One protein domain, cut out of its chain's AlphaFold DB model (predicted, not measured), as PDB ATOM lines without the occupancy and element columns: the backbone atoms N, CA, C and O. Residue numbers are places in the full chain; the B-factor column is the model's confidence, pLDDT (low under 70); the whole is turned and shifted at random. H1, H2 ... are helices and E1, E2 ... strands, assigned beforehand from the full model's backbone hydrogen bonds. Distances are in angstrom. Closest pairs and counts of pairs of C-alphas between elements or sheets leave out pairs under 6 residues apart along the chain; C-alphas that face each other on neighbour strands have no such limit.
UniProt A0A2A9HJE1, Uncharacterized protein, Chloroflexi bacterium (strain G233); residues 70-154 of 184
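This is residues 70 to 154 of the 184 residues of an uncharacterized protein of Chloroflexi bacterium (strain G233) (UniProt A0A2A9HJE1). Two long helices, H2 and H3, lie side by side, running opposite ways, over one face of a three-stranded sheet, while a short first helix, H1, is set off from them and only grazes the sheet. The 85 printed residues hold three named helices and three named strands in the order H1 E1 H2 E2 E3 H3. The mixed sheet runs E1 E2 E3, E1 and E2 parallel, E2 and E3 antiparallel; the class is mixed, helices and strands. The whole is compact, with a radius of gyration of the C-alphas of 12.6 A and spans of 32 by 29 by 16 A.

H1, residues 70 to 76, begins at C-alpha 70 (34.671, 9.665, -91.545). E1 is residues 83 to 88, 17.2 A long. H2, residues 93 to 109, is 24.6 A long. E2, residues 114 to 121, is 22.6 A, and E3, residues 127 to 134, is 22.0 A. H3, residues 138 to 152, is 21.0 A and ends at C-alpha 152 (23.367, -12.274, -108.832).

H1 only grazes the sheet, with residues 71 to 75, and is apart from H2 and H3. E1, H2 and E2 form a strand-helix-strand unit, two parallel neighbour strands with a helix between, its crossover right-handed; N 87 and O 119 are 2.9 A apart. E2 and E3 are a hairpin, with N 118 and O 130 at 2.9 A. H2 and H3 make two layers with the sheet, helices on one face, at heights of 9.7 A and 9.5 A, along the strands. They touch at a shallow tilt of 8 degrees, the C-alphas of Phe 99 and Tyr 151 closest at 6.8 A. In H1, H2 and H3 every O i to N i+4 pair is within hydrogen-bond range.

The C-alphas of Leu 77 and Gly 154 are farthest apart, 34.1 A. The printed part has no cut and no long link. Mean pLDDT of the printed part is 82.2; residues 70 to 76, 78 and 91 are under 70.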
ATOM      1  N   LEU A  70      33.786   8.927 -90.635       58.31
ATOM      2  CA  LEU A  70      34.671   9.665 -91.545       58.31
ATOM      3  C   LEU A  70      34.672   9.104 -92.973       58.31
ATOM      4  O   LEU A  70      34.774   9.858 -93.933       58.31
ATOM      5  N   VAL A  71      34.525   7.786 -93.128       62.38
ATOM      6  CA  VAL A  71      34.418   7.154 -94.446       62.38
ATOM      7  C   VAL A  71      33.083   7.519 -95.092       62.38
ATOM      8  O   VAL A  71      33.057   7.850 -96.271       62.38
ATOM      9  N   ARG A  72      31.990   7.528 -94.317       64.56
ATOM     10  CA  ARG A  72      30.661   7.943 -94.795       64.56
ATOM     11  C   ARG A  72      30.630   9.414 -95.215       64.56
ATOM     12  O   ARG A  72      30.158   9.710 -96.306       64.56
ATOM     13  N   LEU A  73      31.208  10.308 -94.408       63.72
ATOM     14  CA  LEU A  73      31.392  11.715 -94.777       63.72
ATOM     15  C   LEU A  73      32.256  11.857 -96.032       63.72
ATOM     16  O   LEU A  73      31.894  12.592 -96.941       63.72
ATOM     17  N   GLY A  74      33.356  11.106 -96.123       65.06
ATOM     18  CA  GLY A  74      34.193  11.082 -97.319       65.06
ATOM     19  C   GLY A  74      33.391  10.731 -98.572       65.06
ATOM     20  O   GLY A  74      33.503  11.428 -99.575       65.06
ATOM     21  N   LEU A  75      32.541   9.701 -98.519       66.44
ATOM     22  CA  LEU A  75      31.672   9.342 -99.646       66.44
ATOM     23  C   LEU A  75      30.687  10.454-100.017       66.44
ATOM     24  O   LEU A  75      30.512  10.718-101.205       66.44
ATOM     25  N   ALA A  76      30.068  11.102 -99.025       65.00
ATOM     26  CA  ALA A  76      29.168  12.235 -99.249       65.00
ATOM     27  C   ALA A  76      29.893  13.415 -99.919       65.00
ATOM     28  O   ALA A  76      29.326  14.092-100.770       65.00
ATOM     29  N   LEU A  77      31.175  13.597 -99.600       70.00
ATOM     30  CA  LEU A  77      32.065  14.596-100.195       70.00
ATOM     31  C   LEU A  77      32.709  14.136-101.519       70.00
ATOM     32  O   LEU A  77      33.596  14.806-102.041       70.00
ATOM     33  N   GLY A  78      32.284  12.999-102.081       68.56
ATOM     34  CA  GLY A  78      32.730  12.530-103.395       68.56
ATOM     35  C   GLY A  78      33.995  11.668-103.395       68.56
ATOM     36  O   GLY A  78      34.528  11.373-104.469       68.56
ATOM     37  N   LEU A  79      34.468  11.209-102.231       72.12
ATOM     38  CA  LEU A  79      35.555  10.232-102.145       72.12
ATOM     39  C   LEU A  79      35.183   8.979-102.945       72.12
ATOM     40  O   LEU A  79      34.106   8.407-102.772       72.12
ATOM     41  N   ARG A  80      36.090   8.531-103.818       78.06
ATOM     42  CA  ARG A  80      35.910   7.321-104.628       78.06
ATOM     43  C   ARG A  80      36.797   6.196-104.095       78.06
ATOM     44  O   ARG A  80      38.001   6.205-104.357       78.06
ATOM     45  N   PRO A  81      36.234   5.225-103.353       81.44
ATOM     46  CA  PRO A  81      36.980   4.055-102.914       81.44
ATOM     47  C   PRO A  81      37.569   3.296-104.098       81.44
ATOM     48  O   PRO A  81      36.945   3.182-105.153       81.44
ATOM     49  N   ARG A  82      38.758   2.722-103.897       79.69
ATOM     50  CA  ARG A  82      39.447   1.917-104.917       79.69
ATOM     51  C   ARG A  82      38.706   0.626-105.261       79.69
ATOM     52  O   ARG A  82      38.928   0.071-106.334       79.69
ATOM     53  N   CYS A  83      37.864   0.140-104.352       87.44
ATOM     54  CA  CYS A  83      37.023  -1.027-104.547       87.44
ATOM     55  C   CYS A  83      35.571  -0.640-104.269       87.44
ATOM     56  O   CYS A  83      35.208  -0.338-103.130       87.44
ATOM     57  N   ARG A  84      34.758  -0.607-105.326       89.38
ATOM     58  CA  ARG A  84      33.335  -0.281-105.261       89.38
ATOM     59  C   ARG A  84      32.544  -1.233-106.143       89.38
ATOM     60  O   ARG A  84      32.908  -1.432-107.298       89.38
ATOM     61  N   PHE A  85      31.430  -1.737-105.631       87.50
ATOM     62  CA  PHE A  85      30.479  -2.546-106.390       87.50
ATOM     63  C   PHE A  85      29.048  -2.280-105.909       87.50
ATOM     64  O   PHE A  85      28.830  -1.696-104.848       87.50
ATOM     65  N   THR A  86      28.068  -2.631-106.735       88.25
ATOM     66  CA  THR A  86      26.641  -2.451-106.437       88.25
ATOM     67  C   THR A  86      25.957  -3.803-106.542       88.25
ATOM     68  O   THR A  86      26.252  -4.561-107.463       88.25
ATOM     69  N   VAL A  87      25.059  -4.094-105.609       87.50
ATOM     70  CA  VAL A  87      24.207  -5.284-105.632       87.50
ATOM     71  C   VAL A  87      22.759  -4.858-105.453       87.50
ATOM     72  O   VAL A  87      22.491  -3.878-104.764       87.50
ATOM     73  N   ARG A  88      21.829  -5.565-106.089       86.38
ATOM     74  CA  ARG A  88      20.390  -5.357-105.883       86.38
ATOM     75  C   ARG A  88      19.867  -6.434-104.939       86.38
ATOM     76  O   ARG A  88      20.225  -7.601-105.096       86.38
ATOM     77  N   GLU A  89      19.067  -6.061-103.950       76.94
ATOM     78  CA  GLU A  89      18.357  -7.034-103.124       76.94
ATOM     79  C   GLU A  89      17.333  -7.765-103.998       76.94
ATOM     80  O   GLU A  89      16.534  -7.145-104.693       76.94
ATOM     81  N   GLN A  90      17.401  -9.098-104.012       73.62
ATOM     82  CA  GLN A  90      16.544  -9.944-104.854       73.62
ATOM     83  C   GLN A  90      15.291 -10.442-104.109       73.62
ATOM     84  O   GLN A  90      14.708 -11.453-104.485       73.62
ATOM     85  N   GLY A  91      14.893  -9.774-103.023       67.88
ATOM     86  CA  GLY A  91      13.738 -10.155-102.198       67.88
ATOM     87  C   GLY A  91      13.994 -11.276-101.178       67.88
ATOM     88  O   GLY A  91      13.130 -11.529-100.343       67.88
ATOM     89  N   ASP A  92      15.172 -11.915-101.180       77.06
ATOM     90  CA  ASP A  92      15.610 -12.834-100.116       77.06
ATOM     91  C   ASP A  92      16.594 -12.136 -99.162       77.06
ATOM     92  O   ASP A  92      17.810 -12.101 -99.383       77.06
ATOM     93  N   HIS A  93      16.052 -11.631 -98.052       70.94
ATOM     94  CA  HIS A  93      16.826 -10.946 -97.019       70.94
ATOM     95  C   HIS A  93      17.916 -11.836 -96.393       70.94
ATOM     96  O   HIS A  93      19.007 -11.368 -96.057       70.94
ATOM     97  N   LYS A  94      17.674 -13.151 -96.276       76.50
ATOM     98  CA  LYS A  94      18.657 -14.095 -95.717       76.50
ATOM     99  C   LYS A  94      19.798 -14.347 -96.697       76.50
ATOM    100  O   LYS A  94      20.940 -14.539 -96.273       76.50
ATOM    101  N   ALA A  95      19.533 -14.367 -98.003       77.06
ATOM    102  CA  ALA A  95      20.591 -14.419 -99.012       77.06
ATOM    103  C   ALA A  95      21.437 -13.140 -99.007       77.06
ATOM    104  O   ALA A  95      22.665 -13.241 -99.004       77.06
ATOM    105  N   ALA A  96      20.806 -11.965 -98.926       79.31
ATOM    106  CA  ALA A  96      21.508 -10.684 -98.822       79.31
ATOM    107  C   ALA A  96      22.416 -10.626 -97.582       79.31
ATOM    108  O   ALA A  96      23.583 -10.241 -97.683       79.31
ATOM    109  N   GLN A  97      21.928 -11.100 -96.431       80.56
ATOM    110  CA  GLN A  97      22.724 -11.175 -95.206       80.56
ATOM    111  C   GLN A  97      23.911 -12.142 -95.339       80.56
ATOM    112  O   GLN A  97      25.035 -11.781 -94.991       80.56
ATOM    113  N   ARG A  98      23.698 -13.351 -95.882       82.75
ATOM    114  CA  ARG A  98      24.783 -14.326 -96.117       82.75
ATOM    115  C   ARG A  98      25.841 -13.784 -97.074       82.75
ATOM    116  O   ARG A  98      27.030 -13.973 -96.837       82.75
ATOM    117  N   PHE A  99      25.420 -13.076 -98.117       86.44
ATOM    118  CA  PHE A  99      26.327 -12.416 -99.044       86.44
ATOM    119  C   PHE A  99      27.146 -11.314 -98.362       86.44
ATOM    120  O   PHE A  99      28.373 -11.310 -98.462       86.44
ATOM    121  N   ALA A 100      26.498 -10.421 -97.609       84.50
ATOM    122  CA  ALA A 100      27.186  -9.369 -96.863       84.50
ATOM    123  C   ALA A 100      28.183  -9.946 -95.841       84.50
ATOM    124  O   ALA A 100      29.280  -9.405 -95.678       84.50
ATOM    125  N   GLN A 101      27.837 -11.068 -95.202       83.06
ATOM    126  CA  GLN A 101      28.734 -11.785 -94.300       83.06
ATOM    127  C   GLN A 101      29.941 -12.371 -95.044       83.06
ATOM    128  O   GLN A 101      31.072 -12.165 -94.610       83.06
ATOM    129  N   ALA A 102      29.738 -13.012 -96.197       86.75
ATOM    130  CA  ALA A 102      30.838 -13.545 -97.004       86.75
ATOM    131  C   ALA A 102      31.801 -12.445 -97.485       86.75
ATOM    132  O   ALA A 102      33.019 -12.631 -97.470       86.75
ATOM    133  N   VAL A 103      31.280 -11.267 -97.850       90.19
ATOM    134  CA  VAL A 103      32.109 -10.092 -98.172       90.19
ATOM    135  C   VAL A 103      32.896  -9.621 -96.946       90.19
ATOM    136  O   VAL A 103      34.081  -9.301 -97.063       90.19
ATOM    137  N   ALA A 104      32.272  -9.597 -95.767       85.94
ATOM    138  CA  ALA A 104      32.946  -9.234 -94.525       85.94
ATOM    139  C   ALA A 104      34.081 -10.213 -94.188       85.94
ATOM    140  O   ALA A 104      35.179  -9.783 -93.833       85.94
ATOM    141  N   ASP A 105      33.841 -11.514 -94.338       85.81
ATOM    142  CA  ASP A 105      34.817 -12.582 -94.097       85.81
ATOM    143  C   ASP A 105      35.991 -12.482 -95.063       85.81
ATOM    144  O   ASP A 105      37.152 -12.529 -94.651       85.81
ATOM    145  N   LEU A 106      35.693 -12.234 -96.337       89.56
ATOM    146  CA  LEU A 106      36.699 -11.954 -97.343       89.56
ATOM    147  C   LEU A 106      37.561 -10.743 -96.954       89.56
ATOM    148  O   LEU A 106      38.786 -10.837 -96.952       89.56
ATOM    149  N   CYS A 107      36.946  -9.626 -96.561       89.00
ATOM    150  CA  CYS A 107      37.686  -8.436 -96.138       89.00
ATOM    151  C   CYS A 107      38.557  -8.700 -94.899       89.00
ATOM    152  O   CYS A 107      39.669  -8.183 -94.815       89.00
ATOM    153  N   ARG A 108      38.096  -9.536 -93.956       85.31
ATOM    154  CA  ARG A 108      38.877  -9.929 -92.769       85.31
ATOM    155  C   ARG A 108      40.132 -10.730 -93.121       85.31
ATOM    156  O   ARG A 108      41.148 -10.542 -92.458       85.31
ATOM    157  N   ARG A 109      40.084 -11.573 -94.157       88.00
ATOM    158  CA  ARG A 109      41.244 -12.353 -94.636       88.00
ATOM    159  C   ARG A 109      42.298 -11.516 -95.365       88.00
ATOM    160  O   ARG A 109      43.441 -11.945 -95.462       88.00
ATOM    161  N   HIS A 110      41.949 -10.310 -95.815       86.19
ATOM    162  CA  HIS A 110      42.876  -9.369 -96.450       86.19
ATOM    163  C   HIS A 110      42.976  -8.074 -95.628       86.19
ATOM    164  O   HIS A 110      42.441  -7.046 -96.046       86.19
ATOM    165  N   PRO A 111      43.634  -8.075 -94.455       83.94
ATOM    166  CA  PRO A 111      43.691  -6.896 -93.594       83.94
ATOM    167  C   PRO A 111      44.411  -5.730 -94.286       83.94
ATOM    168  O   PRO A 111      45.544  -5.856 -94.739       83.94
ATOM    169  N   GLY A 112      43.759  -4.567 -94.335       83.56
ATOM    170  CA  GLY A 112      44.319  -3.353 -94.929       83.56
ATOM    171  C   GLY A 112      43.548  -2.098 -94.537       83.56
ATOM    172  O   GLY A 112      42.625  -2.144 -93.718       83.56
ATOM    173  N   ARG A 113      43.965  -0.951 -95.076       81.12
ATOM    174  CA  ARG A 113      43.398   0.364 -94.715       81.12
ATOM    175  C   ARG A 113      42.484   0.926 -95.795       81.12
ATOM    176  O   ARG A 113      41.772   1.895 -95.529       81.12
ATOM    177  N   GLU A 114      42.495   0.345 -96.988       84.94
ATOM    178  CA  GLU A 114      41.646   0.787 -98.080       84.94
ATOM    179  C   GLU A 114      40.183   0.440 -97.829       84.94
ATOM    180  O   GLU A 114      39.832  -0.516 -97.138       84.94
ATOM    181  N   VAL A 115      39.315   1.265 -98.404       83.75
ATOM    182  CA  VAL A 115      37.871   1.125 -98.271       83.75
ATOM    183  C   VAL A 115      37.339   0.213 -99.372       83.75
ATOM    184  O   VAL A 115      37.581   0.458-100.559       83.75
ATOM    185  N   VAL A 116      36.563  -0.788 -98.962       87.81
ATOM    186  CA  VAL A 116      35.700  -1.589 -99.833       87.81
ATOM    187  C   VAL A 116      34.270  -1.107 -99.630       87.81
ATOM    188  O   VAL A 116      33.744  -1.172 -98.519       87.81
ATOM    189  N   LEU A 117      33.661  -0.586-100.695       88.25
ATOM    190  CA  LEU A 117      32.298  -0.063-100.690       88.25
ATOM    191  C   LEU A 117      31.369  -0.973-101.490       88.25
ATOM    192  O   LEU A 117      31.508  -1.106-102.706       88.25
ATOM    193  N   MET A 118      30.359  -1.502-100.816       88.69
ATOM    194  CA  MET A 118      29.178  -2.059-101.458       88.69
ATOM    195  C   MET A 118      28.048  -1.042-101.397       88.69
ATOM    196  O   MET A 118      27.822  -0.418-100.366       88.69
ATOM    197  N   VAL A 119      27.311  -0.897-102.488       85.94
ATOM    198  CA  VAL A 119      26.015  -0.215-102.476       85.94
ATOM    199  C   VAL A 119      24.949  -1.280-102.677       85.94
ATOM    200  O   VAL A 119      24.842  -1.824-103.775       85.94
ATOM    201  N   ALA A 120      24.208  -1.606-101.621       84.06
ATOM    202  CA  ALA A 120      22.999  -2.405-101.743       84.06
ATOM    203  C   ALA A 120      21.875  -1.502-102.255       84.06
ATOM    204  O   ALA A 120      21.741  -0.368-101.805       84.06
ATOM    205  N   VAL A 121      21.126  -1.972-103.243       83.25
ATOM    206  CA  VAL A 121      19.912  -1.315-103.725       83.25
ATOM    207  C   VAL A 121      18.743  -2.160-103.254       83.25
ATOM    208  O   VAL A 121      18.602  -3.293-103.723       83.25
ATOM    209  N   GLU A 122      17.972  -1.636-102.314       81.69
ATOM    210  CA  GLU A 122      16.781  -2.281-101.768       81.69
ATOM    211  C   GLU A 122      15.651  -2.328-102.821       81.69
ATOM    212  O   GLU A 122      15.743  -1.664-103.866       81.69
ATOM    213  N   PRO A 123      14.602  -3.152-102.621       75.44
ATOM    214  CA  PRO A 123      13.528  -3.323-103.603       75.44
ATOM    215  C   PRO A 123      12.753  -2.035-103.915       75.44
ATOM    216  O   PRO A 123      12.247  -1.878-105.025       75.44
ATOM    217  N   ASP A 124      12.685  -1.111-102.961       80.75
ATOM    218  CA  ASP A 124      12.095   0.225-103.105       80.75
ATOM    219  C   ASP A 124      13.001   1.219-103.863       80.75
ATOM    220  O   ASP A 124      12.593   2.338-104.180       80.75
ATOM    221  N   GLY A 125      14.222   0.799-104.208       74.94
ATOM    222  CA  GLY A 125      15.229   1.612-104.876       74.94
ATOM    223  C   GLY A 125      16.146   2.382-103.926       74.94
ATOM    224  O   GLY A 125      17.055   3.069-104.418       74.94
ATOM    225  N   GLU A 126      15.969   2.262-102.608       78.06
ATOM    226  CA  GLU A 126      16.862   2.862-101.624       78.06
ATOM    227  C   GLU A 126      18.284   2.311-101.788       78.06
ATOM    228  O   GLU A 126      18.511   1.138-102.086       78.06
ATOM    229  N   ARG A 127      19.282   3.188-101.644       76.62
ATOM    230  CA  ARG A 127      20.695   2.842-101.826       76.62
ATOM    231  C   ARG A 127      21.403   2.863-100.487       76.62
ATOM    232  O   ARG A 127      21.810   3.924-100.020       76.62
ATOM    233  N   VAL A 128      21.647   1.684 -99.936       78.12
ATOM    234  CA  VAL A 128      22.285   1.505 -98.635       78.12
ATOM    235  C   VAL A 128      23.786   1.237 -98.817       78.12
ATOM    236  O   VAL A 128      24.183   0.190 -99.343       78.12
ATOM    237  N   PRO A 129      24.671   2.174 -98.423       78.00
ATOM    238  CA  PRO A 129      26.110   1.961 -98.490       78.00
ATOM    239  C   PRO A 129      26.592   1.086 -97.327       78.00
ATOM    240  O   PRO A 129      26.385   1.405 -96.156       78.00
ATOM    241  N   VAL A 130      27.338   0.031 -97.647       81.69
ATOM    242  CA  VAL A 130      27.999  -0.855 -96.683       81.69
ATOM    243  C   VAL A 130      29.505  -0.811 -96.908       81.69
ATOM    244  O   VAL A 130      29.991  -0.787 -98.041       81.69
ATOM    245  N   LEU A 131      30.257  -0.742 -95.812       83.56
ATOM    246  CA  LEU A 131      31.663  -0.365 -95.829       83.56
ATOM    247  C   LEU A 131      32.515  -1.315 -95.002       83.56
ATOM    248  O   LEU A 131      32.250  -1.494 -93.815       83.56
ATOM    249  N   TRP A 132      33.609  -1.784 -95.600       85.50
ATOM    250  CA  TRP A 132      34.660  -2.549 -94.932       85.50
ATOM    251  C   TRP A 132      36.038  -1.940 -95.182       85.50
ATOM    252  O   TRP A 132      36.215  -1.048 -96.020       85.50
ATOM    253  N   ARG A 133      37.023  -2.448 -94.439       84.88
ATOM    254  CA  ARG A 133      38.441  -2.176 -94.666       84.88
ATOM    255  C   ARG A 133      39.157  -3.457 -95.059       84.88
ATOM    256  O   ARG A 133      38.980  -4.467 -94.383       84.88
ATOM    257  N   ALA A 134      39.945  -3.390 -96.125       87.31
ATOM    258  CA  ALA A 134      40.756  -4.497 -96.615       87.31
ATOM    259  C   ALA A 134      41.919  -3.979 -97.470       87.31
ATOM    260  O   ALA A 134      41.865  -2.861 -97.980       87.31
ATOM    261  N   ALA A 135      42.951  -4.800 -97.650       90.06
ATOM    262  CA  ALA A 135      44.007  -4.563 -98.626       90.06
ATOM    263  C   ALA A 135      43.450  -4.842-100.027       90.06
ATOM    264  O   ALA A 135      43.085  -5.976-100.349       90.06
ATOM    265  N   VAL A 136      43.345  -3.811-100.869       90.56
ATOM    266  CA  VAL A 136      42.684  -3.931-102.176       90.56
ATOM    267  C   VAL A 136      43.707  -4.336-103.236       90.56
ATOM    268  O   VAL A 136      44.273  -3.496-103.935       90.56
ATOM    269  N   GLY A 137      43.900  -5.648-103.376       91.38
ATOM    270  CA  GLY A 137      44.733  -6.270-104.410       91.38
ATOM    271  C   GLY A 137      43.936  -7.010-105.498       91.38
ATOM    272  O   GLY A 137      42.708  -7.113-105.410       91.38
ATOM    273  N   PRO A 138      44.616  -7.546-106.531       90.56
ATOM    274  CA  PRO A 138      43.993  -8.356-107.582       90.56
ATOM    275  C   PRO A 138      43.243  -9.578-107.039       90.56
ATOM    276  O   PRO A 138      42.146  -9.874-107.506       90.56
ATOM    277  N   GLU A 139      43.802 -10.237-106.022       89.88
ATOM    278  CA  GLU A 139      43.205 -11.409-105.376       89.88
ATOM    279  C   GLU A 139      41.854 -11.071-104.751       89.88
ATOM    280  O   GLU A 139      40.851 -11.644-105.163       89.88
ATOM    281  N   LEU A 140      41.808 -10.065-103.863       91.44
ATOM    282  CA  LEU A 140      40.567  -9.579-103.250       91.44
ATOM    283  C   LEU A 140      39.530  -9.199-104.315       91.44
ATOM    284  O   LEU A 140      38.351  -9.503-104.168       91.44
ATOM    285  N   ARG A 141      39.946  -8.520-105.390       92.62
ATOM    286  CA  ARG A 141      39.027  -8.090-106.456       92.62
ATOM    287  C   ARG A 141      38.418  -9.272-107.201       92.62
ATOM    288  O   ARG A 141      37.215  -9.259-107.449       92.62
ATOM    289  N   ARG A 142      39.229 -10.269-107.557       91.38
ATOM    290  CA  ARG A 142      38.770 -11.485-108.242       91.38
ATOM    291  C   ARG A 142      37.797 -12.255-107.360       91.38
ATOM    292  O   ARG A 142      36.680 -12.548-107.772       91.38
ATOM    293  N   ALA A 143      38.221 -12.479-106.129       91.81
ATOM    294  CA  ALA A 143      37.440 -13.057-105.065       91.81
ATOM    295  C   ALA A 143      36.054 -12.389-104.919       91.81
ATOM    296  O   ALA A 143      35.001 -13.027-104.961       91.81
ATOM    297  N   LEU A 144      36.049 -11.069-104.777       92.81
ATOM    298  CA  LEU A 144      34.831 -10.293-104.617       92.81
ATOM    299  C   LEU A 144      33.928 -10.376-105.853       92.81
ATOM    300  O   LEU A 144      32.711 -10.464-105.715       92.81
ATOM    301  N   ALA A 145      34.508 -10.376-107.056       90.56
ATOM    302  CA  ALA A 145      33.757 -10.526-108.297       90.56
ATOM    303  C   ALA A 145      33.045 -11.886-108.381       90.56
ATOM    304  O   ALA A 145      31.906 -11.944-108.842       90.56
ATOM    305  N   GLU A 146      33.672 -12.960-107.897       90.38
ATOM    306  CA  GLU A 146      33.056 -14.290-107.820       90.38
ATOM    307  C   GLU A 146      31.871 -14.304-106.848       90.38
ATOM    308  O   GLU A 146      30.788 -14.745-107.227       90.38
ATOM    309  N   LEU A 147      32.022 -13.725-105.651       90.81
ATOM    310  CA  LEU A 147      30.913 -13.586-104.699       90.81
ATOM    311  C   LEU A 147      29.750 -12.779-105.287       90.81
ATOM    312  O   LEU A 147      28.590 -13.166-105.151       90.81
ATOM    313  N   VAL A 148      30.048 -11.653-105.945       90.62
ATOM    314  CA  VAL A 148      29.034 -10.798-106.579       90.62
ATOM    315  C   VAL A 148      28.313 -11.552-107.692       90.62
ATOM    316  O   VAL A 148      27.088 -11.471-107.782       90.62
ATOM    317  N   ARG A 149      29.042 -12.290-108.534       88.00
ATOM    318  CA  ARG A 149      28.457 -13.119-109.593       88.00
ATOM    319  C   ARG A 149      27.530 -14.176-108.999       88.00
ATOM    320  O   ARG A 149      26.387 -14.287-109.430       88.00
ATOM    321  N   ASP A 150      28.001 -14.917-108.005       86.75
ATOM    322  CA  ASP A 150      27.250 -16.017-107.401       86.75
ATOM    323  C   ASP A 150      25.993 -15.516-106.674       86.75
ATOM    324  O   ASP A 150      24.961 -16.189-106.696       86.75
ATOM    325  N   TYR A 151      26.049 -14.305-106.109       85.44
ATOM    326  CA  TYR A 151      24.884 -13.612-105.567       85.44
ATOM    327  C   TYR A 151      23.860 -13.251-106.643       85.44
ATOM    328  O   TYR A 151      22.687 -13.577-106.495       85.44
ATOM    329  N   HIS A 152      24.290 -12.646-107.754       84.12
ATOM    330  CA  HIS A 152      23.367 -12.274-108.832       84.12
ATOM    331  C   HIS A 152      22.729 -13.481-109.523       84.12
ATOM    332  O   HIS A 152      21.594 -13.381-109.982       84.12
ATOM    333  N   LEU A 153      23.444 -14.607-109.582       84.19
ATOM    334  CA  LEU A 153      22.956 -15.863-110.149       84.19
ATOM    335  C   LEU A 153      22.107 -16.688-109.164       84.19
ATOM    336  O   LEU A 153      21.662 -17.774-109.526       84.19
ATOM    337  N   GLY A 154      21.910 -16.224-107.924       79.69
ATOM    338  CA  GLY A 154      21.124 -16.942-106.916       79.69
ATOM    339  C   GLY A 154      21.735 -18.282-106.491       79.69
ATOM    340  O   GLY A 154      21.037 -19.145-105.967       79.69
TER     341      GLY A 154